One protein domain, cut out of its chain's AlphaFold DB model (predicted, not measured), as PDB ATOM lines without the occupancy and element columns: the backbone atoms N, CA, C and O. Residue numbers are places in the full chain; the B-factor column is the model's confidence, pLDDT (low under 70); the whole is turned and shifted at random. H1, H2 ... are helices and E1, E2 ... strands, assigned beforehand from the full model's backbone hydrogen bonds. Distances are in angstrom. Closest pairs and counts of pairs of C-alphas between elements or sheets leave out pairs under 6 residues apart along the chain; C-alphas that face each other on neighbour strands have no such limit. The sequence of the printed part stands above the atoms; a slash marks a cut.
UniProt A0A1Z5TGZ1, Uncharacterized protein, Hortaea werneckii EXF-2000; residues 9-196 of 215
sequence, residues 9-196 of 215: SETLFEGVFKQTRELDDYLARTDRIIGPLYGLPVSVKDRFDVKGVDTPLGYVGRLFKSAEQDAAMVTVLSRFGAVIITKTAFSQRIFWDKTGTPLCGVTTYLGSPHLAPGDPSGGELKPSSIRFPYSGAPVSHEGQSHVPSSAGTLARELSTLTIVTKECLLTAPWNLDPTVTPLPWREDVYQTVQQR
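What this domain is: This is residues 9 to 196 of the 215 residues of an uncharacterized protein of Hortaea werneckii EXF-2000 (UniProt A0A1Z5TGZ1). Little regular structure: long loops, with a small mixed sheet, E1 E3 E2, that H1 and H2 graze; residues 188 to 196 stick out. Five named helices and three strands, E1 H1 E2 H2 E3 H3 H4 H5, hold 66 of 188 printed residues, class mixed. It is compact, radius of gyration of the C-alphas 17.4 A, spanning 45 by 44 by 37 A.

Where its parts are: Find E1, residues 9 to 11, from C-alpha 9 at (46.458, -40.568, -36.898); then H1, 13 to 30, 25.7 A; E2, 41 to 45; H2, 72 to 79; E3, 83 to 88; H3, 120 to 123; H4, 158 to 170; H5, 187 to 195, ending with C-alpha 195 at (40.877, -13.014, -5.215).

How they stand to each other: See E3 between antiparallel E1 (N 9 to O 87, 2.8 A) and parallel E2 (N 42 to O 83, 2.8 A). E2, H2, E3 form a strand-helix-strand unit, parallel strands joined through a helix, its crossover right-handed. H1 only grazes the sheet, closest to E3 at C-alphas 16 and 85, 6.0 A. H2 and H4 are close but not clearly touching, closest C-alphas 76 and 168, 6.4 A. H3 and H5 are not on the sheet. Every O i to N i+4 pair is within hydrogen-bond range in H1, H2, H4, H5; H3 is too short.

The domain as a whole: The farthest C-alphas, 64 and 196, are 52.3 A apart. The printed part has no cut; links E2 to H2, E3 to H3, H3 to H4 and H4 to H5 are long. Look for pLDDT under 70 at residues 93 to 98, 119 to 123 and 140 to 143.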
ATOM      1  N   SER A   9      47.260 -39.526 -36.250       85.75
ATOM      2  CA  SER A   9      46.458 -40.568 -36.898       85.75
ATOM      3  C   SER A   9      46.001 -40.152 -38.289       85.75
ATOM      4  O   SER A   9      46.030 -40.976 -39.194       85.75
ATOM      5  N   GLU A  10      45.627 -38.883 -38.466       88.31
ATOM      6  CA  GLU A  10      45.116 -38.363 -39.736       88.31
ATOM      7  C   GLU A  10      45.519 -36.900 -39.935       88.31
ATOM      8  O   GLU A  10      45.448 -36.084 -39.006       88.31
ATOM      9  N   THR A  11      45.930 -36.541 -41.148       90.00
ATOM     10  CA  THR A  11      46.343 -35.173 -41.492       90.00
ATOM     11  C   THR A  11      45.273 -34.496 -42.330       90.00
ATOM     12  O   THR A  11      44.918 -34.983 -43.396       90.00
ATOM     13  N   LEU A  12      44.784 -33.335 -41.891       89.88
ATOM     14  CA  LEU A  12      43.604 -32.691 -42.481       89.88
ATOM     15  C   LEU A  12      43.956 -31.547 -43.437       89.88
ATOM     16  O   LEU A  12      43.164 -30.627 -43.626       89.88
ATOM     17  N   PHE A  13      45.147 -31.581 -44.040       85.62
ATOM     18  CA  PHE A  13      45.722 -30.433 -44.749       85.62
ATOM     19  C   PHE A  13      44.818 -29.859 -45.848       85.62
ATOM     20  O   PHE A  13      44.712 -28.640 -45.967       85.62
ATOM     21  N   GLU A  14      44.128 -30.699 -46.620       81.12
ATOM     22  CA  GLU A  14      43.217 -30.217 -47.667       81.12
ATOM     23  C   GLU A  14      42.051 -29.398 -47.094       81.12
ATOM     24  O   GLU A  14      41.756 -28.304 -47.585       81.12
ATOM     25  N   GLY A  15      41.433 -29.885 -46.014       82.75
ATOM     26  CA  GLY A  15      40.373 -29.171 -45.300       82.75
ATOM     27  C   GLY A  15      40.876 -27.877 -44.659       82.75
ATOM     28  O   GLY A  15      40.203 -26.850 -44.735       82.75
ATOM     29  N   VAL A  16      42.098 -27.901 -44.115       88.50
ATOM     30  CA  VAL A  16      42.759 -26.741 -43.496       88.50
ATOM     31  C   VAL A  16      42.924 -25.598 -44.485       88.50
ATOM     32  O   VAL A  16      42.521 -24.480 -44.184       88.50
ATOM     33  N   PHE A  17      43.470 -25.847 -45.680       88.56
ATOM     34  CA  PHE A  17      43.684 -24.772 -46.655       88.56
ATOM     35  C   PHE A  17      42.380 -24.114 -47.092       88.56
ATOM     36  O   PHE A  17      42.344 -22.901 -47.308       88.56
ATOM     37  N   LYS A  18      41.308 -24.901 -47.215       89.12
ATOM     38  CA  LYS A  18      39.983 -24.372 -47.521       89.12
ATOM     39  C   LYS A  18      39.462 -23.505 -46.375       89.12
ATOM     40  O   LYS A  18      39.078 -22.367 -46.618       89.12
ATOM     41  N   GLN A  19      39.505 -24.015 -45.145       87.56
ATOM     42  CA  GLN A  19      39.021 -23.298 -43.967       87.56
ATOM     43  C   GLN A  19      39.791 -21.990 -43.742       87.56
ATOM     44  O   GLN A  19      39.177 -20.951 -43.517       87.56
ATOM     45  N   THR A  20      41.121 -22.003 -43.857       90.06
ATOM     46  CA  THR A  20      41.941 -20.796 -43.689       90.06
ATOM     47  C   THR A  20      41.619 -19.739 -44.746       90.06
ATOM     48  O   THR A  20      41.479 -18.573 -44.396       90.06
ATOM     49  N   ARG A  21      41.403 -20.127 -46.013       91.62
ATOM     50  CA  ARG A  21      40.971 -19.177 -47.056       91.62
ATOM     51  C   ARG A  21      39.613 -18.554 -46.748       91.62
ATOM     52  O   ARG A  21      39.451 -17.356 -46.924       91.62
ATOM     53  N   GLU A  22      38.654 -19.341 -46.266       91.31
ATOM     54  CA  GLU A  22      37.333 -18.824 -45.881       91.31
ATOM     55  C   GLU A  22      37.422 -17.814 -44.724       91.31
ATOM     56  O   GLU A  22      36.686 -16.825 -44.708       91.31
ATOM     57  N   LEU A  23      38.339 -18.038 -43.775       90.56
ATOM     58  CA  LEU A  23      38.634 -17.095 -42.696       90.56
ATOM     59  C   LEU A  23      39.261 -15.800 -43.240       90.56
ATOM     60  O   LEU A  23      38.783 -14.714 -42.906       90.56
ATOM     61  N   ASP A  24      40.258 -15.908 -44.121       93.25
ATOM     62  CA  ASP A  24      40.928 -14.756 -44.739       93.25
ATOM     63  C   ASP A  24      39.958 -13.918 -45.592       93.25
ATOM     64  O   ASP A  24      39.927 -12.690 -45.479       93.25
ATOM     65  N   ASP A  25      39.102 -14.567 -46.386       94.12
ATOM     66  CA  ASP A  25      38.063 -13.912 -47.188       94.12
ATOM     67  C   ASP A  25      37.035 -13.192 -46.300       94.12
ATOM     68  O   ASP A  25      36.562 -12.095 -46.623       94.12
ATOM     69  N   TYR A  26      36.676 -13.788 -45.158       92.56
ATOM     70  CA  TYR A  26      35.787 -13.159 -44.185       92.56
ATOM     71  C   TYR A  26      36.410 -11.895 -43.594       92.56
ATOM     72  O   TYR A  26      35.736 -10.858 -43.535       92.56
ATOM     73  N   LEU A  27      37.683 -11.961 -43.197       93.50
ATOM     74  CA  LEU A  27      38.421 -10.818 -42.674       93.50
ATOM     75  C   LEU A  27      38.517  -9.708 -43.726       93.50
ATOM     76  O   LEU A  27      38.172  -8.568 -43.432       93.50
ATOM     77  N   ALA A  28      38.869 -10.045 -44.970       94.19
ATOM     78  CA  ALA A  28      38.971  -9.083 -46.067       94.19
ATOM     79  C   ALA A  28      37.637  -8.381 -46.379       94.19
ATOM     80  O   ALA A  28      37.617  -7.199 -46.717       94.19
ATOM     81  N   ARG A  29      36.507  -9.091 -46.260       95.56
ATOM     82  CA  ARG A  29      35.174  -8.535 -46.539       95.56
ATOM     83  C   ARG A  29      34.598  -7.718 -45.384       95.56
ATOM     84  O   ARG A  29      33.831  -6.791 -45.629       95.56
ATOM     85  N   THR A  30      34.857  -8.119 -44.142       93.12
ATOM     86  CA  THR A  30      34.147  -7.588 -42.964       93.12
ATOM     87  C   THR A  30      35.013  -6.743 -42.040       93.12
ATOM     88  O   THR A  30      34.457  -6.077 -41.167       93.12
ATOM     89  N   ASP A  31      36.338  -6.776 -42.223       91.94
ATOM     90  CA  ASP A  31      37.340  -6.170 -41.337       91.94
ATOM     91  C   ASP A  31      37.184  -6.623 -39.870       91.94
ATOM     92  O   ASP A  31      37.425  -5.886 -38.914       91.94
ATOM     93  N   ARG A  32      36.694  -7.857 -39.675       91.56
ATOM     94  CA  ARG A  32      36.453  -8.477 -38.366       91.56
ATOM     95  C   ARG A  32      36.975  -9.907 -38.345       91.56
ATOM     96  O   ARG A  32      36.891 -10.624 -39.336       91.56
ATOM     97  N   ILE A  33      37.464 -10.334 -37.182       91.44
ATOM     98  CA  ILE A  33      37.878 -11.720 -36.929       91.44
ATOM     99  C   ILE A  33      36.712 -12.566 -36.405       91.44
ATOM    100  O   ILE A  33      35.795 -12.057 -35.754       91.44
ATOM    101  N   ILE A  34      36.766 -13.872 -36.663       87.44
ATOM    102  CA  ILE A  34      35.793 -14.846 -36.149       87.44
ATOM    103  C   ILE A  34      36.299 -15.410 -34.826       87.44
ATOM    104  O   ILE A  34      37.185 -16.257 -34.813       87.44
ATOM    105  N   GLY A  35      35.685 -14.967 -33.729       88.06
ATOM    106  CA  GLY A  35      35.922 -15.514 -32.395       88.06
ATOM    107  C   GLY A  35      37.353 -15.318 -31.862       88.06
ATOM    108  O   GLY A  35      38.212 -14.732 -32.519       88.06
ATOM    109  N   PRO A  36      37.620 -15.786 -30.634       89.00
ATOM    110  CA  PRO A  36      38.917 -15.632 -29.979       89.00
ATOM    111  C   PRO A  36      39.958 -16.675 -30.405       89.00
ATOM    112  O   PRO A  36      41.119 -16.548 -30.023       89.00
ATOM    113  N   LEU A  37      39.573 -17.702 -31.170       89.88
ATOM    114  CA  LEU A  37      40.476 -18.745 -31.670       89.88
ATOM    115  C   LEU A  37      40.759 -18.592 -33.173       89.88
ATOM    116  O   LEU A  37      41.191 -19.554 -33.801       89.88
ATOM    117  N   TYR A  38      40.514 -17.409 -33.746       92.62
ATOM    118  CA  TYR A  38      40.684 -17.127 -35.172       92.62
ATOM    119  C   TYR A  38      42.037 -17.609 -35.715       92.62
ATOM    120  O   TYR A  38      43.094 -17.149 -35.282       92.62
ATOM    121  N   GLY A  39      41.994 -18.538 -36.671       90.25
ATOM    122  CA  GLY A  39      43.173 -19.071 -37.352       90.25
ATOM    123  C   GLY A  39      44.065 -19.953 -36.474       90.25
ATOM    124  O   GLY A  39      45.128 -20.378 -36.927       90.25
ATOM    125  N   LEU A  40      43.669 -20.243 -35.229       91.88
ATOM    126  CA  LEU A  40      44.486 -21.025 -34.310       91.88
ATOM    127  C   LEU A  40      44.509 -22.495 -34.762       91.88
ATOM    128  O   LEU A  40      43.446 -23.121 -34.809       91.88
ATOM    129  N   PRO A  41      45.687 -23.079 -35.047       92.31
ATOM    130  CA  PRO A  41      45.783 -24.492 -35.374       92.31
ATOM    131  C   PRO A  41      45.513 -25.337 -34.128       92.31
ATOM    132  O   PRO A  41      46.202 -25.222 -33.114       92.31
ATOM    133  N   VAL A  42      44.524 -26.218 -34.223       92.62
ATOM    134  CA  VAL A  42      44.121 -27.125 -33.148       92.62
ATOM    135  C   VAL A  42      44.168 -28.557 -33.660       92.62
ATOM    136  O   VAL A  42      43.748 -28.859 -34.775       92.62
ATOM    137  N   SER A  43      44.690 -29.460 -32.840       92.38
ATOM    138  CA  SER A  43      44.549 -30.891 -33.063       92.38
ATOM    139  C   SER A  43      43.442 -31.448 -32.177       92.38
ATOM    140  O   SER A  43      43.197 -30.958 -31.073       92.38
ATOM    141  N   VAL A  44      42.763 -32.484 -32.658       92.19
ATOM    142  CA  VAL A  44      41.750 -33.203 -31.882       92.19
ATOM    143  C   VAL A  44      42.145 -34.661 -31.763       92.19
ATOM    144  O   VAL A  44      42.792 -35.218 -32.645       92.19
ATOM    145  N   LYS A  45      41.777 -35.309 -30.662       88.62
ATOM    146  CA  LYS A  45      42.023 -36.747 -30.525       88.62
ATOM    147  C   LYS A  45      41.261 -37.527 -31.589       88.62
ATOM    148  O   LYS A  45      40.159 -37.137 -31.967       88.62
ATOM    149  N   ASP A  46      41.807 -38.677 -31.982       88.62
ATOM    150  CA  ASP A  46      41.220 -39.559 -32.999       88.62
ATOM    151  C   ASP A  46      39.752 -39.929 -32.741       88.62
ATOM    152  O   ASP A  46      39.013 -40.263 -33.660       88.62
ATOM    153  N   ARG A  47      39.323 -39.823 -31.480       88.00
ATOM    154  CA  ARG A  47      37.954 -40.059 -31.042       88.00
ATOM    155  C   ARG A  47      36.927 -39.007 -31.420       88.00
ATOM    156  O   ARG A  47      35.757 -39.297 -31.234       88.00
ATOM    157  N   PHE A  48      37.323 -37.805 -31.819       91.62
ATOM    158  CA  PHE A  48      36.374 -36.774 -32.223       91.62
ATOM    159  C   PHE A  48      36.074 -36.925 -33.710       91.62
ATOM    160  O   PHE A  48      36.993 -36.976 -34.536       91.62
ATOM    161  N   ASP A  49      34.790 -37.001 -34.034       93.56
ATOM    162  CA  ASP A  49      34.315 -37.002 -35.407       93.56
ATOM    163  C   ASP A  49      34.633 -35.664 -36.074       93.56
ATOM    164  O   ASP A  49      34.379 -34.588 -35.525       93.56
ATOM    165  N   VAL A  50      35.226 -35.752 -37.261       94.06
ATOM    166  CA  VAL A  50      35.467 -34.627 -38.163       94.06
ATOM    167  C   VAL A  50      34.823 -35.008 -39.485       94.06
ATOM    168  O   VAL A  50      35.056 -36.100 -40.004       94.06
ATOM    169  N   LYS A  51      33.980 -34.133 -40.019       93.19
ATOM    170  CA  LYS A  51      33.183 -34.398 -41.209       93.19
ATOM    171  C   LYS A  51      34.071 -34.793 -42.390       93.19
ATOM    172  O   LYS A  51      35.005 -34.080 -42.744       93.19
ATOM    173  N   GLY A  52      33.724 -35.901 -43.039       91.31
ATOM    174  CA  GLY A  52      34.465 -36.439 -44.182       91.31
ATOM    175  C   GLY A  52      35.754 -37.171 -43.804       91.31
ATOM    176  O   GLY A  52      36.507 -37.545 -44.697       91.31
ATOM    177  N   VAL A  53      35.998 -37.395 -42.511       92.06
ATOM    178  CA  VAL A  53      37.196 -38.053 -41.986       92.06
ATOM    179  C   VAL A  53      36.795 -39.271 -41.164       92.06
ATOM    180  O   VAL A  53      35.764 -39.271 -40.489       92.06
ATOM    181  N   ASP A  54      37.614 -40.315 -41.203       91.06
ATOM    182  CA  ASP A  54      37.402 -41.515 -40.401       91.06
ATOM    183  C   ASP A  54      37.688 -41.271 -38.905       91.06
ATOM    184  O   ASP A  54      38.579 -40.509 -38.513       91.06
ATOM    185  N   THR A  55      36.957 -41.977 -38.041       91.06
ATOM    186  CA  THR A  55      37.178 -42.012 -36.581       91.06
ATOM    187  C   THR A  55      37.438 -43.453 -36.137       91.06
ATOM    188  O   THR A  55      36.554 -44.122 -35.580       91.06
ATOM    189  N   PRO A  56      38.644 -43.989 -36.401       85.75
ATOM    190  CA  PRO A  56      38.897 -45.407 -36.222       85.75
ATOM    191  C   PRO A  56      39.015 -45.846 -34.758       85.75
ATOM    192  O   PRO A  56      38.752 -47.014 -34.468       85.75
ATOM    193  N   LEU A  57      39.403 -44.972 -33.820       84.25
ATOM    194  CA  LEU A  57      39.677 -45.332 -32.413       84.25
ATOM    195  C   LEU A  57      40.708 -46.467 -32.255       84.25
ATOM    196  O   LEU A  57      40.656 -47.247 -31.297       84.25
ATOM    197  N   GLY A  58      41.614 -46.615 -33.220       81.62
ATOM    198  CA  GLY A  58      42.544 -47.743 -33.271       81.62
ATOM    199  C   GLY A  58      41.942 -49.070 -33.759       81.62
ATOM    200  O   GLY A  58      42.598 -50.103 -33.628       81.62
ATOM    201  N   TYR A  59      40.725 -49.081 -34.317       84.25
ATOM    202  CA  TYR A  59      40.092 -50.266 -34.902       84.25
ATOM    203  C   TYR A  59      40.094 -50.241 -36.428       84.25
ATOM    204  O   TYR A  59      39.475 -49.380 -37.048       84.25
ATOM    205  N   VAL A  60      40.659 -51.289 -37.035       85.81
ATOM    206  CA  VAL A  60      40.608 -51.514 -38.492       85.81
ATOM    207  C   VAL A  60      39.163 -51.556 -39.008       85.81
ATOM    208  O   VAL A  60      38.862 -51.001 -40.054       85.81
ATOM    209  N   GLY A  61      38.231 -52.140 -38.244       86.25
ATOM    210  CA  GLY A  61      36.815 -52.238 -38.635       86.25
ATOM    211  C   GLY A  61      36.045 -50.908 -38.676       86.25
ATOM    212  O   GLY A  61      34.863 -50.896 -39.038       86.25
ATOM    213  N   ARG A  62      36.678 -49.801 -38.273       86.50
ATOM    214  CA  ARG A  62      36.132 -48.441 -38.344       86.50
ATOM    215  C   ARG A  62      36.789 -47.579 -39.430       86.50
ATOM    216  O   ARG A  62      36.393 -46.433 -39.580       86.50
ATOM    217  N   LEU A  63      37.750 -48.123 -40.179       88.31
ATOM    218  CA  LEU A  63      38.298 -47.456 -41.358       88.31
ATOM    219  C   LEU A  63      37.277 -47.420 -42.496       88.31
ATOM    220  O   LEU A  63      36.399 -48.284 -42.580       88.31
ATOM    221  N   PHE A  64      37.450 -46.448 -43.388       89.06
ATOM    222  CA  PHE A  64      36.610 -46.176 -44.552       89.06
ATOM    223  C   PHE A  64      35.150 -45.906 -44.170       89.06
ATOM    224  O   PHE A  64      34.216 -46.296 -44.872       89.06
ATOM    225  N   LYS A  65      34.959 -45.271 -43.011       89.44
ATOM    226  CA  LYS A  65      33.664 -44.905 -42.431       89.44
ATOM    227  C   LYS A  65      33.743 -43.462 -41.973       89.44
ATOM    228  O   LYS A  65      33.836 -43.169 -40.781       89.44
ATOM    229  N   SER A  66      33.739 -42.583 -42.961       91.00
ATOM    230  CA  SER A  66      33.884 -41.157 -42.741       91.00
ATOM    231  C   SER A  66      32.683 -40.611 -41.980       91.00
ATOM    232  O   SER A  66      31.540 -40.975 -42.264       91.00
ATOM    233  N   ALA A  67      32.934 -39.735 -41.010       91.88
ATOM    234  CA  ALA A  67      31.866 -39.114 -40.246       91.88
ATOM    235  C   ALA A  67      31.034 -38.178 -41.136       91.88
ATOM    236  O   ALA A  67      31.568 -37.385 -41.916       91.88
ATOM    237  N   GLU A  68      29.709 -38.240 -41.006       92.75
ATOM    238  CA  GLU A  68      28.795 -37.375 -41.766       92.75
ATOM    239  C   GLU A  68      28.764 -35.938 -41.225       92.75
ATOM    240  O   GLU A  68      28.465 -34.986 -41.955       92.75
ATOM    241  N   GLN A  69      29.059 -35.781 -39.933       92.88
ATOM    242  CA  GLN A  69      28.961 -34.534 -39.185       92.88
ATOM    243  C   GLN A  69      30.144 -34.402 -38.226       92.88
ATOM    244  O   GLN A  69      30.720 -35.398 -37.791       92.88
ATOM    245  N   ASP A  70      30.491 -33.160 -37.901       94.06
ATOM    246  CA  ASP A  70      31.499 -32.866 -36.889       94.06
ATOM    247  C   ASP A  70      30.978 -33.193 -35.488       94.06
ATOM    248  O   ASP A  70      29.806 -32.970 -35.172       94.06
ATOM    249  N   ALA A  71      31.875 -33.629 -34.606       93.62
ATOM    250  CA  ALA A  71      31.588 -33.720 -33.184       93.62
ATOM    251  C   ALA A  71      31.143 -32.356 -32.641       93.62
ATOM    252  O   ALA A  71      31.604 -31.299 -33.089       93.62
ATOM    253  N   ALA A  72      30.306 -32.352 -31.606       92.50
ATOM    254  CA  ALA A  72      29.826 -31.111 -31.003       92.50
ATOM    255  C   ALA A  72      30.986 -30.229 -30.505       92.50
ATOM    256  O   ALA A  72      30.957 -29.015 -30.690       92.50
ATOM    257  N   MET A  73      32.054 -30.829 -29.962       91.62
ATOM    258  CA  MET A  73      33.261 -30.088 -29.576       91.62
ATOM    259  C   MET A  73      33.991 -29.477 -30.782       91.62
ATOM    260  O   MET A  73      34.389 -28.317 -30.731       91.62
ATOM    261  N   VAL A  74      34.135 -30.229 -31.878       93.25
ATOM    262  CA  VAL A  74      34.753 -29.739 -33.123       93.25
ATOM    263  C   VAL A  74      33.943 -28.572 -33.687       93.25
ATOM    264  O   VAL A  74      34.503 -27.528 -34.003       93.25
ATOM    265  N   THR A  75      32.615 -28.694 -33.698       92.25
ATOM    266  CA  THR A  75      31.702 -27.621 -34.110       92.25
ATOM    267  C   THR A  75      31.890 -26.358 -33.269       92.25
ATOM    268  O   THR A  75      31.937 -25.254 -33.813       92.25
ATOM    269  N   VAL A  76      32.000 -26.495 -31.944       91.50
ATOM    270  CA  VAL A  76      32.226 -25.361 -31.035       91.50
ATOM    271  C   VAL A  76      33.569 -24.689 -31.324       91.50
ATOM    272  O   VAL A  76      33.608 -23.470 -31.471       91.50
ATOM    273  N   LEU A  77      34.652 -25.456 -31.468       92.06
ATOM    274  CA  LEU A  77      35.983 -24.921 -31.774       92.06
ATOM    275  C   LEU A  77      36.004 -24.176 -33.117       92.06
ATOM    276  O   LEU A  77      36.457 -23.031 -33.177       92.06
ATOM    277  N   SER A  78      35.444 -24.775 -34.170       90.44
ATOM    278  CA  SER A  78      35.378 -24.166 -35.502       90.44
ATOM    279  C   SER A  78      34.544 -22.881 -35.519       90.44
ATOM    280  O   SER A  78      34.917 -21.918 -36.185       90.44
ATOM    281  N   ARG A  79      33.453 -22.804 -34.738       89.56
ATOM    282  CA  ARG A  79      32.650 -21.569 -34.585       89.56
ATOM    283  C   ARG A  79      33.438 -20.408 -33.981       89.56
ATOM    284  O   ARG A  79      33.121 -19.257 -34.264       89.56
ATOM    285  N   PHE A  80      34.454 -20.703 -33.176       89.88
ATOM    286  CA  PHE A  80      35.352 -19.704 -32.602       89.88
ATOM    287  C   PHE A  80      36.569 -19.392 -33.476       89.88
ATOM    288  O   PHE A  80      37.460 -18.676 -33.023       89.88
ATOM    289  N   GLY A  81      36.592 -19.906 -34.709       90.00
ATOM    290  CA  GLY A  81      37.636 -19.645 -35.693       90.00
ATOM    291  C   GLY A  81      38.839 -20.581 -35.602       90.00
ATOM    292  O   GLY A  81      39.800 -20.371 -36.340       90.00
ATOM    293  N   ALA A  82      38.798 -21.609 -34.744       92.81
ATOM    294  CA  ALA A  82      39.871 -22.594 -34.656       92.81
ATOM    295  C   ALA A  82      39.930 -23.456 -35.923       92.81
ATOM    296  O   ALA A  82      38.899 -23.855 -36.468       92.81
ATOM    297  N   VAL A  83      41.141 -23.791 -36.359       93.81
ATOM    298  CA  VAL A  83      41.395 -24.571 -37.572       93.81
ATOM    299  C   VAL A  83      41.885 -25.956 -37.177       93.81
ATOM    300  O   VAL A  83      42.966 -26.100 -36.602       93.81
ATOM    301  N   ILE A  84      41.088 -26.988 -37.464       94.12
ATOM    302  CA  ILE A  84      41.425 -28.361 -37.076       94.12
ATOM    303  C   ILE A  84      42.418 -28.939 -38.082       94.12
ATOM    304  O   ILE A  84      42.061 -29.226 -39.221       94.12
ATOM    305  N   ILE A  85      43.674 -29.112 -37.663       94.31
ATOM    306  CA  ILE A  85      44.765 -29.459 -38.585       94.31
ATOM    307  C   ILE A  85      45.076 -30.951 -38.678       94.31
ATOM    308  O   ILE A  85      45.598 -31.424 -39.688       94.31
ATOM    309  N   THR A  86      44.790 -31.706 -37.622       92.88
ATOM    310  CA  THR A  86      45.142 -33.125 -37.550       92.88
ATOM    311  C   THR A  86      44.353 -33.825 -36.458       92.88
ATOM    312  O   THR A  86      43.985 -33.213 -35.446       92.88
ATOM    313  N   LYS A  87      44.143 -35.127 -36.651       91.31
ATOM    314  CA  LYS A  87      43.737 -36.037 -35.590       91.31
ATOM    315  C   LYS A  87      44.978 -36.668 -34.965       91.31
ATOM    316  O   LYS A  87      45.879 -37.122 -35.671       91.31
ATOM    317  N   THR A  88      45.053 -36.676 -33.638       88.19
ATOM    318  CA  THR A  88      46.177 -37.276 -32.909       88.19
ATOM    319  C   THR A  88      45.878 -38.713 -32.525       88.19
ATOM    320  O   THR A  88      44.758 -39.028 -32.110       88.19
ATOM    321  N   ALA A  89      46.921 -39.542 -32.565       81.25
ATOM    322  CA  ALA A  89      46.898 -40.923 -32.124       81.25
ATOM    323  C   ALA A  89      46.267 -41.051 -30.732       81.25
ATOM    324  O   ALA A  89      46.437 -40.209 -29.845       81.25
ATOM    325  N   PHE A  90      45.506 -42.122 -30.565       78.12
ATOM    326  CA  PHE A  90      44.700 -42.362 -29.384       78.12
ATOM    327  C   PHE A  90      44.882 -43.807 -28.934       78.12
ATOM    328  O   PHE A  90      45.070 -44.697 -29.761       78.12
ATOM    329  N   SER A  91      44.848 -44.045 -27.624       77.50
ATOM    330  CA  SER A  91      44.942 -45.399 -27.079       77.50
ATOM    331  C   SER A  91      43.751 -46.236 -27.536       77.50
ATOM    332  O   SER A  91      42.601 -45.784 -27.469       77.50
ATOM    333  N   GLN A  92      44.016 -47.463 -27.999       75.44
ATOM    334  CA  GLN A  92      42.965 -48.347 -28.483       75.44
ATOM    335  C   GLN A  92      41.899 -48.522 -27.395       75.44
ATOM    336  O   GLN A  92      42.158 -49.029 -26.301       75.44
ATOM    337  N   ARG A  93      40.678 -48.075 -27.711       69.88
ATOM    338  CA  ARG A  93      39.507 -48.162 -26.833       69.88
ATOM    339  C   ARG A  93      39.661 -47.465 -25.464       69.88
ATOM    340  O   ARG A  93      38.853 -47.747 -24.591       69.88
ATOM    341  N   ILE A  94      40.615 -46.550 -25.245       69.56
ATOM    342  CA  ILE A  94      40.856 -45.912 -23.919       69.56
ATOM    343  C   ILE A  94      41.171 -46.942 -22.816       69.56
ATOM    344  O   ILE A  94      40.837 -46.748 -21.652       69.56
ATOM    345  N   PHE A  95      41.740 -48.089 -23.187       67.06
ATOM    346  CA  PHE A  95      41.978 -49.201 -22.260       67.06
ATOM    347  C   PHE A  95      43.454 -49.448 -21.972       67.06
ATOM    348  O   PHE A  95      43.781 -50.287 -21.134       67.06
ATOM    349  N   TRP A  96      44.344 -48.744 -22.670       65.94
ATOM    350  CA  TRP A  96      45.775 -48.980 -22.597       65.94
ATOM    351  C   TRP A  96      46.529 -47.713 -22.203       65.94
ATOM    352  O   TRP A  96      46.278 -46.644 -22.751       65.94
ATOM    353  N   ASP A  97      47.487 -47.855 -21.292       61.97
ATOM    354  CA  ASP A  97      48.306 -46.748 -20.775       61.97
ATOM    355  C   ASP A  97      49.332 -46.227 -21.805       61.97
ATOM    356  O   ASP A  97      49.863 -45.123 -21.707       61.97
ATOM    357  N   LYS A  98      49.595 -47.006 -22.863       67.81
ATOM    358  CA  LYS A  98      50.449 -46.577 -23.977       67.81
ATOM    359  C   LYS A  98      49.596 -46.162 -25.165       67.81
ATOM    360  O   LYS A  98      48.746 -46.923 -25.623       67.81
ATOM    361  N   THR A  99      49.890 -44.992 -25.721       73.88
ATOM    362  CA  THR A  99      49.292 -44.544 -26.983       73.88
ATOM    363  C   THR A  99      49.859 -45.377 -28.126       73.88
ATOM    364  O   THR A  99      50.931 -45.091 -28.653       73.88
ATOM    365  N   GLY A 100      49.171 -46.464 -28.463       74.00
ATOM    366  CA  GLY A 100      49.544 -47.328 -29.570       74.00
ATOM    367  C   GLY A 100      48.348 -48.064 -30.151       74.00
ATOM    368  O   GLY A 100      47.466 -48.515 -29.420       74.00
ATOM    369  N   THR A 101      48.315 -48.175 -31.476       75.75
ATOM    370  CA  THR A 101      47.266 -48.898 -32.203       75.75
ATOM    371  C   THR A 101      47.875 -49.706 -33.349       75.75
ATOM    372  O   THR A 101      48.942 -49.347 -33.850       75.75
ATOM    373  N   PRO A 102      47.202 -50.762 -33.834       79.69
ATOM    374  CA  PRO A 102      47.625 -51.459 -35.050       79.69
ATOM    375  C   PRO A 102      47.656 -50.567 -36.302       79.69
ATOM    376  O   PRO A 102      48.270 -50.943 -37.293       79.69
ATOM    377  N   LEU A 103      46.989 -49.407 -36.267       80.19
ATOM    378  CA  LEU A 103      46.884 -48.474 -37.390       80.19
ATOM    379  C   LEU A 103      48.083 -47.530 -37.467       80.19
ATOM    380  O   LEU A 103      48.683 -47.368 -38.524       80.19
ATOM    381  N   CYS A 104      48.435 -46.929 -36.333       76.50
ATOM    382  CA  CYS A 104      49.437 -45.867 -36.256       76.50
ATOM    383  C   CYS A 104      50.672 -46.301 -35.461       76.50
ATOM    384  O   CYS A 104      51.448 -45.460 -35.039       76.50
ATOM    385  N   GLY A 105      50.860 -47.593 -35.178       81.81
ATOM    386  CA  GLY A 105      51.952 -48.060 -34.322       81.81
ATOM    387  C   GLY A 105      51.921 -47.439 -32.919       81.81
ATOM    388  O   GLY A 105      50.874 -47.008 -32.438       81.81
ATOM    389  N   VAL A 106      53.071 -47.426 -32.241       83.12
ATOM    390  CA  VAL A 106      53.226 -46.848 -30.895       83.12
ATOM    391  C   VAL A 106      53.788 -45.433 -31.002       83.12
ATOM    392  O   VAL A 106      54.830 -45.220 -31.624       83.12
ATOM    393  N   THR A 107      53.132 -44.472 -30.354       82.38
ATOM    394  CA  THR A 107      53.675 -43.128 -30.168       82.38
ATOM    395  C   THR A 107      54.836 -43.182 -29.176       82.38
ATOM    396  O   THR A 107      54.703 -43.714 -28.074       82.38
ATOM    397  N   THR A 108      55.976 -42.610 -29.553       84.25
ATOM    398  CA  THR A 108      57.188 -42.557 -28.726       84.25
ATOM    399  C   THR A 108      57.369 -41.182 -28.087       84.25
ATOM    400  O   THR A 108      56.872 -40.168 -28.579       84.25
ATOM    401  N   TYR A 109      58.059 -41.142 -26.951       81.19
ATOM    402  CA  TYR A 109      58.400 -39.913 -26.250       81.19
ATOM    403  C   TYR A 109      59.566 -39.202 -26.945       81.19
ATOM    404  O   TYR A 109      60.576 -39.816 -27.285       81.19
ATOM    405  N   LEU A 110      59.463 -37.880 -27.111       79.31
ATOM    406  CA  LEU A 110      60.490 -37.087 -27.799       79.31
ATOM    407  C   LEU A 110      61.868 -37.158 -27.124       79.31
ATOM    408  O   LEU A 110      62.884 -37.133 -27.815       79.31
ATOM    409  N   GLY A 111      61.916 -37.266 -25.793       79.25
ATOM    410  CA  GLY A 111      63.176 -37.372 -25.049       79.25
ATOM    411  C   GLY A 111      63.778 -38.779 -25.030       79.25
ATOM    412  O   GLY A 111      64.932 -38.936 -24.644       79.25
ATOM    413  N   SER A 112      63.029 -39.810 -25.439       79.75
ATOM    414  CA  SER A 112      63.540 -41.176 -25.562       79.75
ATOM    415  C   SER A 112      62.636 -42.024 -26.463       79.75
ATOM    416  O   SER A 112      61.495 -42.302 -26.085       79.75
ATOM    417  N   PRO A 113      63.142 -42.535 -27.600       78.81
ATOM    418  CA  PRO A 113      62.358 -43.371 -28.509       78.81
ATOM    419  C   PRO A 113      61.974 -44.730 -27.900       78.81
ATOM    420  O   PRO A 113      61.137 -45.437 -28.453       78.81
ATOM    421  N   HIS A 114      62.575 -45.103 -26.767       80.19
ATOM    422  CA  HIS A 114      62.283 -46.341 -26.045       80.19
ATOM    423  C   HIS A 114      61.144 -46.192 -25.027       80.19
ATOM    424  O   HIS A 114      60.695 -47.189 -24.463       80.19
ATOM    425  N   LEU A 115      60.680 -44.964 -24.783       77.62
ATOM    426  CA  LEU A 115      59.603 -44.670 -23.845       77.62
ATOM    427  C   LEU A 115      58.339 -44.269 -24.604       77.62
ATOM    428  O   LEU A 115      58.397 -43.576 -25.619       77.62
ATOM    429  N   ALA A 116      57.183 -44.691 -24.096       74.50
ATOM    430  CA  ALA A 116      55.909 -44.108 -24.502       74.50
ATOM    431  C   ALA A 116      55.737 -42.761 -23.778       74.50
ATOM    432  O   ALA A 116      56.183 -42.639 -22.636       74.50
ATOM    433  N   PRO A 117      55.061 -41.765 -24.373       71.12
ATOM    434  CA  PRO A 117      54.791 -40.486 -23.714       71.12
ATOM    435  C   PRO A 117      53.721 -40.578 -22.603       71.12
ATOM    436  O   PRO A 117      53.284 -39.543 -22.112       71.12
ATOM    437  N   GLY A 118      53.293 -41.790 -22.224       70.56
ATOM    438  CA  GLY A 118      52.114 -42.040 -21.389       70.56
ATOM    439  C   GLY A 118      50.799 -41.861 -22.153       70.56
ATOM    440  O   GLY A 118      50.790 -41.738 -23.389       70.56
ATOM    441  N   ASP A 119      49.683 -41.845 -21.423       66.00
ATOM    442  CA  ASP A 119      48.398 -41.413 -21.968       66.00
ATOM    443  C   ASP A 119      48.375 -39.873 -22.073       66.00
ATOM    444  O   ASP A 119      48.439 -39.182 -21.050       66.00
ATOM    445  N   PRO A 120      48.237 -39.294 -23.281       60.34
ATOM    446  CA  PRO A 120      48.138 -37.851 -23.463       60.34
ATOM    447  C   PRO A 120      46.924 -37.235 -22.750       60.34
ATOM    448  O   PRO A 120      46.895 -36.024 -22.554       60.34
ATOM    449  N   SER A 121      45.920 -38.027 -22.345       60.84
ATOM    450  CA  SER A 121      44.814 -37.548 -21.503       60.84
ATOM    451  C   SER A 121      45.238 -37.132 -20.090       60.84
ATOM    452  O   SER A 121      44.568 -36.299 -19.486       60.84
ATOM    453  N   GLY A 122      46.373 -37.629 -19.583       56.66
ATOM    454  CA  GLY A 122      46.870 -37.283 -18.249       56.66
ATOM    455  C   GLY A 122      47.326 -35.827 -18.106       56.66
ATOM    456  O   GLY A 122      47.308 -35.293 -17.002       56.66
ATOM    457  N   GLY A 123      47.709 -35.173 -19.208       58.81
ATOM    458  CA  GLY A 123      48.118 -33.762 -19.215       58.81
ATOM    459  C   GLY A 123      46.984 -32.771 -19.498       58.81
ATOM    460  O   GLY A 123      47.185 -31.562 -19.383       58.81
ATOM    461  N   GLU A 124      45.810 -33.250 -19.911       80.56
ATOM    462  CA  GLU A 124      44.675 -32.393 -20.255       80.56
ATOM    463  C   GLU A 124      44.049 -31.766 -19.008       80.56
ATOM    464  O   GLU A 124      44.006 -32.361 -17.928       80.56
ATOM    465  N   LEU A 125      43.472 -30.572 -19.168       84.50
ATOM    466  CA  LEU A 125      42.544 -30.051 -18.175       84.50
ATOM    467  C   LEU A 125      41.410 -31.062 -18.006       84.50
ATOM    468  O   LEU A 125      40.633 -31.264 -18.934       84.50
ATOM    469  N   LYS A 126      41.284 -31.657 -16.820       87.50
ATOM    470  CA  LYS A 126      40.201 -32.589 -16.501       87.50
ATOM    471  C   LYS A 126      39.057 -31.853 -15.791       87.50
ATOM    472  O   LYS A 126      39.102 -31.728 -14.563       87.50
ATOM    473  N   PRO A 127      38.027 -31.357 -16.505       86.50
ATOM    474  CA  PRO A 127      36.862 -30.788 -15.844       86.50
ATOM    475  C   PRO A 127      36.079 -31.867 -15.079       86.50
ATOM    476  O   PRO A 127      36.394 -33.062 -15.088       86.50
ATOM    477  N   SER A 128      35.022 -31.440 -14.389       87.75
ATOM    478  CA  SER A 128      33.977 -32.375 -13.982       87.75
ATOM    479  C   SER A 128      33.465 -33.120 -15.217       87.75
ATOM    480  O   SER A 128      33.313 -32.516 -16.285       87.75
ATOM    481  N   SER A 129      33.173 -34.414 -15.066       86.12
ATOM    482  CA  SER A 129      32.479 -35.172 -16.109       86.12
ATOM    483  C   SER A 129      31.200 -34.436 -16.523       86.12
ATOM    484  O   SER A 129      30.692 -33.619 -15.755       86.12
ATOM    485  N   ILE A 130      30.713 -34.685 -17.743       87.75
ATOM    486  CA  ILE A 130      29.522 -34.039 -18.332       87.75
ATOM    487  C   ILE A 130      29.576 -32.499 -18.428       87.75
ATOM    488  O   ILE A 130      28.543 -31.851 -18.590       87.75
ATOM    489  N   ARG A 131      30.768 -31.884 -18.342       91.31
ATOM    490  CA  ARG A 131      30.930 -30.430 -18.529       91.31
ATOM    491  C   ARG A 131      31.155 -30.010 -19.980       91.31
ATOM    492  O   ARG A 131      30.789 -28.898 -20.348       91.31
ATOM    493  N   PHE A 132      31.752 -30.885 -20.778       91.44
ATOM    494  CA  PHE A 132      31.997 -30.683 -22.202       91.44
ATOM    495  C   PHE A 132      31.206 -31.697 -23.031       91.44
ATOM    496  O   PHE A 132      30.962 -32.800 -22.538       91.44
ATOM    497  N   PRO A 133      30.807 -31.335 -24.265       89.94
ATOM    498  CA  PRO A 133      30.024 -32.207 -25.129       89.94
ATOM    499  C   PRO A 133      30.813 -33.430 -25.614       89.94
ATOM    500  O   PRO A 133      32.013 -33.359 -25.881       89.94
ATOM    501  N   TYR A 134      30.086 -34.534 -25.752       88.56
ATOM    502  CA  TYR A 134      30.522 -35.855 -26.198       88.56
ATOM    503  C   TYR A 134      29.801 -36.351 -27.458       88.56
ATOM    504  O   TYR A 134      30.197 -37.377 -28.011       88.56
ATOM    505  N   SER A 135      28.769 -35.652 -27.934       89.38
ATOM    506  CA  SER A 135      28.116 -35.958 -29.210       89.38
ATOM    507  C   SER A 135      29.139 -35.978 -30.358       89.38
ATOM    508  O   SER A 135      29.910 -35.026 -30.524       89.38
ATOM    509  N   GLY A 136      29.190 -37.087 -31.105       87.06
ATOM    510  CA  GLY A 136      30.216 -37.358 -32.126       87.06
ATOM    511  C   GLY A 136      31.609 -37.682 -31.563       87.06
ATOM    512  O   GLY A 136      32.619 -37.485 -32.232       87.06
ATOM    513  N   ALA A 137      31.709 -38.111 -30.301       88.31
ATOM    514  CA  ALA A 137      32.973 -38.496 -29.674       88.31
ATOM    515  C   ALA A 137      32.879 -39.870 -28.982       88.31
ATOM    516  O   ALA A 137      32.851 -39.942 -27.744       88.31
ATOM    517  N   PRO A 138      32.858 -40.986 -29.735       82.19
ATOM    518  CA  PRO A 138      32.666 -42.324 -29.179       82.19
ATOM    519  C   PRO A 138      33.630 -42.653 -28.023       82.19
ATOM    520  O   PRO A 138      34.833 -42.387 -28.076       82.19
ATOM    521  N   VAL A 139      33.071 -43.222 -26.950       76.38
ATOM    522  CA  VAL A 139      33.778 -43.759 -25.770       76.38
ATOM    523  C   VAL A 139      33.945 -45.279 -25.885       76.38
ATOM    524  O   VAL A 139      33.323 -45.930 -26.722       76.38
ATOM    525  N   SER A 140      34.748 -45.869 -24.998       68.69
ATOM    526  CA  SER A 140      34.980 -47.318 -24.905       68.69
ATOM    527  C   SER A 140      33.709 -48.156 -24.744       68.69
ATOM    528  O   SER A 140      33.665 -49.297 -25.217       68.69
ATOM    529  N   HIS A 141      32.705 -47.580 -24.076       67.81
ATOM    530  CA  HIS A 141      31.390 -48.156 -23.823       67.81
ATOM    531  C   HIS A 141      30.323 -47.075 -23.970       67.81
ATOM    532  O   HIS A 141      30.076 -46.286 -23.056       67.81
ATOM    533  N   GLU A 142      29.708 -47.023 -25.143       66.94
ATOM    534  CA  GLU A 142      28.567 -46.149 -25.383       66.94
ATOM    535  C   GLU A 142      27.423 -46.516 -24.421       66.94
ATOM    536  O   GLU A 142      27.134 -47.692 -24.206       66.94
ATOM    537  N   GLY A 143      26.834 -45.515 -23.761       69.06
ATOM    538  CA  GLY A 143      25.792 -45.713 -22.744       69.06
ATOM    539  C   GLY A 143      26.282 -46.055 -21.325       69.06
ATOM    540  O   GLY A 143      25.473 -46.067 -20.395       69.06
ATOM    541  N   GLN A 144      27.584 -46.280 -21.094       75.00
ATOM    542  CA  GLN A 144      28.098 -46.525 -19.739       75.00
ATOM    543  C   GLN A 144      28.076 -45.244 -18.892       75.00
ATOM    544  O   GLN A 144      28.923 -44.366 -19.040       75.00
ATOM    545  N   SER A 145      27.153 -45.181 -17.929       71.88
ATOM    546  CA  SER A 145      26.988 -44.011 -17.048       71.88
ATOM    547  C   SER A 145      27.716 -44.122 -15.700       71.88
ATOM    548  O   SER A 145      27.867 -43.126 -15.003       71.88
ATOM    549  N   HIS A 146      28.188 -45.317 -15.321       77.81
ATOM    550  CA  HIS A 146      28.808 -45.549 -14.005       77.81
ATOM    551  C   HIS A 146      30.173 -44.860 -13.844       77.81
ATOM    552  O   HIS A 146      30.518 -44.404 -12.759       77.81
ATOM    553  N   VAL A 147      30.974 -44.802 -14.914       78.88
ATOM    554  CA  VAL A 147      32.294 -44.149 -14.912       78.88
ATOM    555  C   VAL A 147      32.356 -43.219 -16.122       78.88
ATOM    556  O   VAL A 147      32.828 -43.624 -17.185       78.88
ATOM    557  N   PRO A 148      31.804 -41.999 -16.009       75.50
ATOM    558  CA  PRO A 148      31.698 -41.102 -17.147       75.50
ATOM    559  C   PRO A 148      33.073 -40.543 -17.527       75.50
ATOM    560  O   PRO A 148      33.810 -40.016 -16.687       75.50
ATOM    561  N   SER A 149      33.390 -40.620 -18.820       80.88
ATOM    562  CA  SER A 149      34.579 -39.990 -19.401       80.88
ATOM    563  C   SER A 149      34.521 -38.465 -19.206       80.88
ATOM    564  O   SER A 149      33.439 -37.875 -19.158       80.88
ATOM    565  N   SER A 150      35.687 -37.825 -19.090       84.12
ATOM    566  CA  SER A 150      35.808 -36.364 -19.074       84.12
ATOM    567  C   SER A 150      36.703 -35.893 -20.215       84.12
ATOM    568  O   SER A 150      37.852 -36.320 -20.305       84.12
ATOM    569  N   ALA A 151      36.173 -35.024 -21.072       85.62
ATOM    570  CA  ALA A 151      36.910 -34.431 -22.175       85.62
ATOM    571  C   ALA A 151      37.616 -33.185 -21.653       85.62
ATOM    572  O   ALA A 151      37.073 -32.480 -20.802       85.62
ATOM    573  N   GLY A 152      38.817 -32.934 -22.156       87.94
ATOM    574  CA  GLY A 152      39.685 -31.875 -21.676       87.94
ATOM    575  C   GLY A 152      40.443 -31.207 -22.805       87.94
ATOM    576  O   GLY A 152      40.601 -31.772 -23.885       87.94
ATOM    577  N   THR A 153      40.916 -29.993 -22.548       90.94
ATOM    578  CA  THR A 153      41.812 -29.275 -23.457       90.94
ATOM    579  C   THR A 153      43.231 -29.368 -22.917       90.94
ATOM    580  O   THR A 153      43.448 -29.213 -21.716       90.94
ATOM    581  N   LEU A 154      44.200 -29.588 -23.801       90.19
ATOM    582  CA  LEU A 154      45.621 -29.465 -23.497       90.19
ATOM    583  C   LEU A 154      46.143 -28.171 -24.122       90.19
ATOM    584  O   LEU A 154      45.984 -27.950 -25.321       90.19
ATOM    585  N   ALA A 155      46.781 -27.323 -23.325       91.19
ATOM    586  CA  ALA A 155      47.462 -26.126 -23.802       91.19
ATOM    587  C   ALA A 155      48.678 -25.828 -22.918       91.19
ATOM    588  O   ALA A 155      48.775 -26.319 -21.796       91.19
ATOM    589  N   ARG A 156      49.612 -25.019 -23.429       89.62
ATOM    590  CA  ARG A 156      50.834 -24.633 -22.698       89.62
ATOM    591  C   ARG A 156      50.606 -23.532 -21.668       89.62
ATOM    592  O   ARG A 156      51.445 -23.331 -20.799       89.62
ATOM    593  N   GLU A 157      49.487 -22.825 -21.776       91.31
ATOM    594  CA  GLU A 157      49.164 -21.689 -20.926       91.31
ATOM    595  C   GLU A 157      47.774 -21.844 -20.314       91.31
ATOM    596  O   GLU A 157      46.816 -22.266 -20.971       91.31
ATOM    597  N   LEU A 158      47.656 -21.445 -19.047       90.12
ATOM    598  CA  LEU A 158      46.387 -21.447 -18.321       90.12
ATOM    599  C   LEU A 158      45.372 -20.464 -18.927       90.12
ATOM    600  O   LEU A 158      44.167 -20.720 -18.888       90.12
ATOM    601  N   SER A 159      45.850 -19.361 -19.509       91.25
ATOM    602  CA  SER A 159      45.049 -18.380 -20.256       91.25
ATOM    603  C   SER A 159      44.272 -19.056 -21.389       91.25
ATOM    604  O   SER A 159      43.051 -18.928 -21.458       91.25
ATOM    605  N   THR A 160      44.947 -19.861 -22.211       90.94
ATOM    606  CA  THR A 160      44.341 -20.606 -23.322       90.94
ATOM    607  C   THR A 160      43.308 -21.613 -22.830       90.94
ATOM    608  O   THR A 160      42.203 -21.668 -23.366       90.94
ATOM    609  N   LEU A 161      43.621 -22.369 -21.770       91.62
ATOM    610  CA  LEU A 161      42.658 -23.294 -21.156       91.62
ATOM    611  C   LEU A 161      41.406 -22.560 -20.659       91.62
ATOM    612  O   LEU A 161      40.287 -23.047 -20.834       91.62
ATOM    613  N   THR A 162      41.593 -21.380 -20.067       92.44
ATOM    614  CA  THR A 162      40.503 -20.540 -19.562       92.44
ATOM    615  C   THR A 162      39.627 -20.037 -20.705       92.44
ATOM    616  O   THR A 162      38.410 -20.172 -20.619       92.44
ATOM    617  N   ILE A 163      40.225 -19.522 -21.787       91.69
ATOM    618  CA  ILE A 163      39.500 -19.035 -22.969       91.69
ATOM    619  C   ILE A 163      38.686 -20.169 -23.588       91.69
ATOM    620  O   ILE A 163      37.470 -20.051 -23.683       91.69
ATOM    621  N   VAL A 164      39.311 -21.302 -23.926       91.69
ATOM    622  CA  VAL A 164      38.604 -22.428 -24.562       91.69
ATOM    623  C   VAL A 164      37.447 -22.921 -23.689       91.69
ATOM    624  O   VAL A 164      36.341 -23.133 -24.185       91.69
ATOM    625  N   THR A 165      37.667 -23.045 -22.377       92.75
ATOM    626  CA  THR A 165      36.621 -23.473 -21.437       92.75
ATOM    627  C   THR A 165      35.481 -22.461 -21.355       92.75
ATOM    628  O   THR A 165      34.312 -22.845 -21.413       92.75
ATOM    629  N   LYS A 166      35.802 -21.172 -21.212       92.50
ATOM    630  CA  LYS A 166      34.823 -20.087 -21.111       92.50
ATOM    631  C   LYS A 166      33.965 -20.015 -22.366       92.50
ATOM    632  O   LYS A 166      32.743 -20.082 -22.270       92.50
ATOM    633  N   GLU A 167      34.603 -19.952 -23.524       90.75
ATOM    634  CA  GLU A 167      33.943 -19.841 -24.820       90.75
ATOM    635  C   GLU A 167      33.070 -21.061 -25.105       90.75
ATOM    636  O   GLU A 167      31.894 -20.913 -25.433       90.75
ATOM    637  N   CYS A 168      33.575 -22.274 -24.850       92.00
ATOM    638  CA  CYS A 168      32.779 -23.492 -24.978       92.00
ATOM    639  C   CYS A 168      31.488 -23.411 -24.155       92.00
ATOM    640  O   CYS A 168      30.411 -23.653 -24.689       92.00
ATOM    641  N   LEU A 169      31.558 -22.997 -22.888       92.62
ATOM    642  CA  LEU A 169      30.382 -22.923 -22.016       92.62
ATOM    643  C   LEU A 169      29.422 -21.780 -22.370       92.62
ATOM    644  O   LEU A 169      28.218 -21.913 -22.143       92.62
ATOM    645  N   LEU A 170      29.925 -20.677 -22.927       91.38
ATOM    646  CA  LEU A 170      29.101 -19.559 -23.394       91.38
ATOM    647  C   LEU A 170      28.263 -19.921 -24.629       91.38
ATOM    648  O   LEU A 170      27.191 -19.349 -24.812       91.38
ATOM    649  N   THR A 171      28.676 -20.912 -25.427       90.00
ATOM    650  CA  THR A 171      27.864 -21.412 -26.559       90.00
ATOM    651  C   THR A 171      26.642 -22.234 -26.162       90.00
ATOM    652  O   THR A 171      25.908 -22.674 -27.046       90.00
ATOM    653  N   ALA A 172      26.409 -22.449 -24.864       92.44
ATOM    654  CA  ALA A 172      25.352 -23.326 -24.370       92.44
ATOM    655  C   ALA A 172      25.419 -24.734 -25.010       92.44
ATOM    656  O   ALA A 172      24.481 -25.153 -25.694       92.44
ATOM    657  N   PRO A 173      26.521 -25.487 -24.805       91.06
ATOM    658  CA  PRO A 173      26.776 -26.759 -25.489       91.06
ATOM    659  C   PRO A 173      25.720 -27.831 -25.185       91.06
ATOM    660  O   PRO A 173      25.534 -28.747 -25.979       91.06
ATOM    661  N   TRP A 174      24.970 -27.678 -24.091       93.75
ATOM    662  CA  TRP A 174      23.808 -28.506 -23.755       93.75
ATOM    663  C   TRP A 174      22.663 -28.437 -24.781       93.75
ATOM    664  O   TRP A 174      21.810 -29.318 -24.802       93.75
ATOM    665  N   ASN A 175      22.646 -27.432 -25.664       92.00
ATOM    666  CA  ASN A 175      21.712 -27.371 -26.794       92.00
ATOM    667  C   ASN A 175      22.142 -28.262 -27.973       92.00
ATOM    668  O   ASN A 175      21.326 -28.563 -28.840       92.00
ATOM    669  N   LEU A 176      23.422 -28.643 -28.031       88.31
ATOM    670  CA  LEU A 176      23.975 -29.558 -29.034       88.31
ATOM    671  C   LEU A 176      24.072 -30.990 -28.500       88.31
ATOM    672  O   LEU A 176      23.984 -31.943 -29.271       88.31
ATOM    673  N   ASP A 177      24.263 -31.141 -27.190       89.69
ATOM    674  CA  ASP A 177      24.421 -32.427 -26.525       89.69
ATOM    675  C   ASP A 177      23.647 -32.458 -25.193       89.69
ATOM    676  O   ASP A 177      24.069 -31.818 -24.224       89.69
ATOM    677  N   PRO A 178      22.546 -33.228 -25.101       88.69
ATOM    678  CA  PRO A 178      21.707 -33.277 -23.904       88.69
ATOM    679  C   PRO A 178      22.381 -33.957 -22.704       88.69
ATOM    680  O   PRO A 178      21.847 -33.904 -21.598       88.69
ATOM    681  N   THR A 179      23.536 -34.605 -22.888       86.81
ATOM    682  CA  THR A 179      24.299 -35.210 -21.787       86.81
ATOM    683  C   THR A 179      25.099 -34.181 -20.988       86.81
ATOM    684  O   THR A 179      25.560 -34.482 -19.887       86.81
ATOM    685  N   VAL A 180      25.253 -32.960 -21.512       91.44
ATOM    686  CA  VAL A 180      26.026 -31.888 -20.881       91.44
ATOM    687  C   VAL A 180      25.200 -31.181 -19.813       91.44
ATOM    688  O   VAL A 180      24.049 -30.807 -20.026       91.44
ATOM    689  N   THR A 181      25.815 -30.922 -18.659       92.44
ATOM    690  CA  THR A 181      25.173 -30.128 -17.606       92.44
ATOM    691  C   THR A 181      24.948 -28.691 -18.090       92.44
ATOM    692  O   THR A 181      25.919 -28.050 -18.507       92.44
ATOM    693  N   PRO A 182      23.726 -28.133 -17.970       93.75
ATOM    694  CA  PRO A 182      23.416 -26.770 -18.390       93.75
ATOM    695  C   PRO A 182      23.960 -25.726 -17.401       93.75
ATOM    696  O   PRO A 182      23.214 -25.033 -16.712       93.75
ATOM    697  N   LEU A 183      25.288 -25.646 -17.290       93.25
ATOM    698  CA  LEU A 183      25.992 -24.757 -16.374       93.25
ATOM    699  C   LEU A 183      26.879 -23.772 -17.155       93.25
ATOM    700  O   LEU A 183      28.006 -24.133 -17.527       93.25
ATOM    701  N   PRO A 184      26.413 -22.525 -17.368       93.56
ATOM    702  CA  PRO A 184      27.187 -21.514 -18.077       93.56
ATOM    703  C   PRO A 184      28.462 -21.136 -17.320       93.56
ATOM    704  O   PRO A 184      28.646 -21.440 -16.133       93.56
ATOM    705  N   TRP A 185      29.359 -20.442 -18.018       94.06
ATOM    706  CA  TRP A 185      30.475 -19.766 -17.372       94.06
ATOM    707  C   TRP A 185      29.953 -18.707 -16.390       94.06
ATOM    708  O   TRP A 185      29.076 -17.915 -16.729       94.06
ATOM    709  N   ARG A 186      30.496 -18.698 -15.170       94.38
ATOM    710  CA  ARG A 186      30.136 -17.749 -14.107       94.38
ATOM    711  C   ARG A 186      31.328 -16.856 -13.809       94.38
ATOM    712  O   ARG A 186      32.253 -17.268 -13.107       94.38
ATOM    713  N   GLU A 187      31.312 -15.666 -14.396       94.88
ATOM    714  CA  GLU A 187      32.411 -14.705 -14.289       94.88
ATOM    715  C   GLU A 187      32.600 -14.226 -12.843       94.88
ATOM    716  O   GLU A 187      33.721 -14.174 -12.353       94.88
ATOM    717  N   ASP A 188      31.506 -13.981 -12.122       95.62
ATOM    718  CA  ASP A 188      31.495 -13.613 -10.704       95.62
ATOM    719  C   ASP A 188      32.225 -14.647  -9.830       95.62
ATOM    720  O   ASP A 188      33.077 -14.297  -9.008       95.62
ATOM    721  N   VAL A 189      31.949 -15.936 -10.054       94.12
ATOM    722  CA  VAL A 189      32.598 -17.035  -9.332       94.12
ATOM    723  C   VAL A 189      34.075 -17.120  -9.699       94.12
ATOM    724  O   VAL A 189      34.906 -17.282  -8.808       94.12
ATOM    725  N   TYR A 190      34.416 -16.996 -10.985       93.31
ATOM    726  CA  TYR A 190      35.807 -17.014 -11.435       93.31
ATOM    727  C   TYR A 190      36.623 -15.903 -10.762       93.31
ATOM    728  O   TYR A 190      37.629 -16.195 -10.118       93.31
ATOM    729  N   GLN A 191      36.141 -14.658 -10.806       94.12
ATOM    730  CA  GLN A 191      36.812 -13.505 -10.196       94.12
ATOM    731  C   GLN A 191      36.933 -13.642  -8.673       94.12
ATOM    732  O   GLN A 191      38.004 -13.425  -8.108       94.12
ATOM    733  N   THR A 192      35.870 -14.094  -8.000       95.06
ATOM    734  CA  THR A 192      35.887 -14.328  -6.546       95.06
ATOM    735  C   THR A 192      36.931 -15.376  -6.150       95.06
ATOM    736  O   THR A 192      37.616 -15.239  -5.136       95.06
ATOM    737  N   VAL A 193      37.075 -16.443  -6.943       92.12
ATOM    738  CA  VAL A 193      38.062 -17.500  -6.680       92.12
ATOM    739  C   VAL A 193      39.492 -17.015  -6.922       92.12
ATOM    740  O   VAL A 193      40.373 -17.428  -6.177       92.12
ATOM    741  N   GLN A 194      39.720 -16.127  -7.892       90.56
ATOM    742  CA  GLN A 194      41.038 -15.525  -8.138       90.56
ATOM    743  C   GLN A 194      41.500 -14.620  -6.984       90.56
ATOM    744  O   GLN A 194      42.694 -14.507  -6.729       90.56
ATOM    745  N   GLN A 195      40.567 -13.983  -6.273       93.81
ATOM    746  CA  GLN A 195      40.877 -13.014  -5.215       93.81
ATOM    747  C   GLN A 195      41.049 -13.638  -3.825       93.81
ATOM    748  O   GLN A 195      41.591 -13.002  -2.921       93.81
ATOM    749  N   ARG A 196      40.572 -14.870  -3.617       94.38
ATOM    750  CA  ARG A 196      40.651 -15.549  -2.317       94.38
ATOM    751  C   ARG A 196      41.899 -16.438  -2.227       94.38
ATOM    752  O   ARG A 196      42.297 -17.031  -3.227       94.38
TER     753      ARG A 196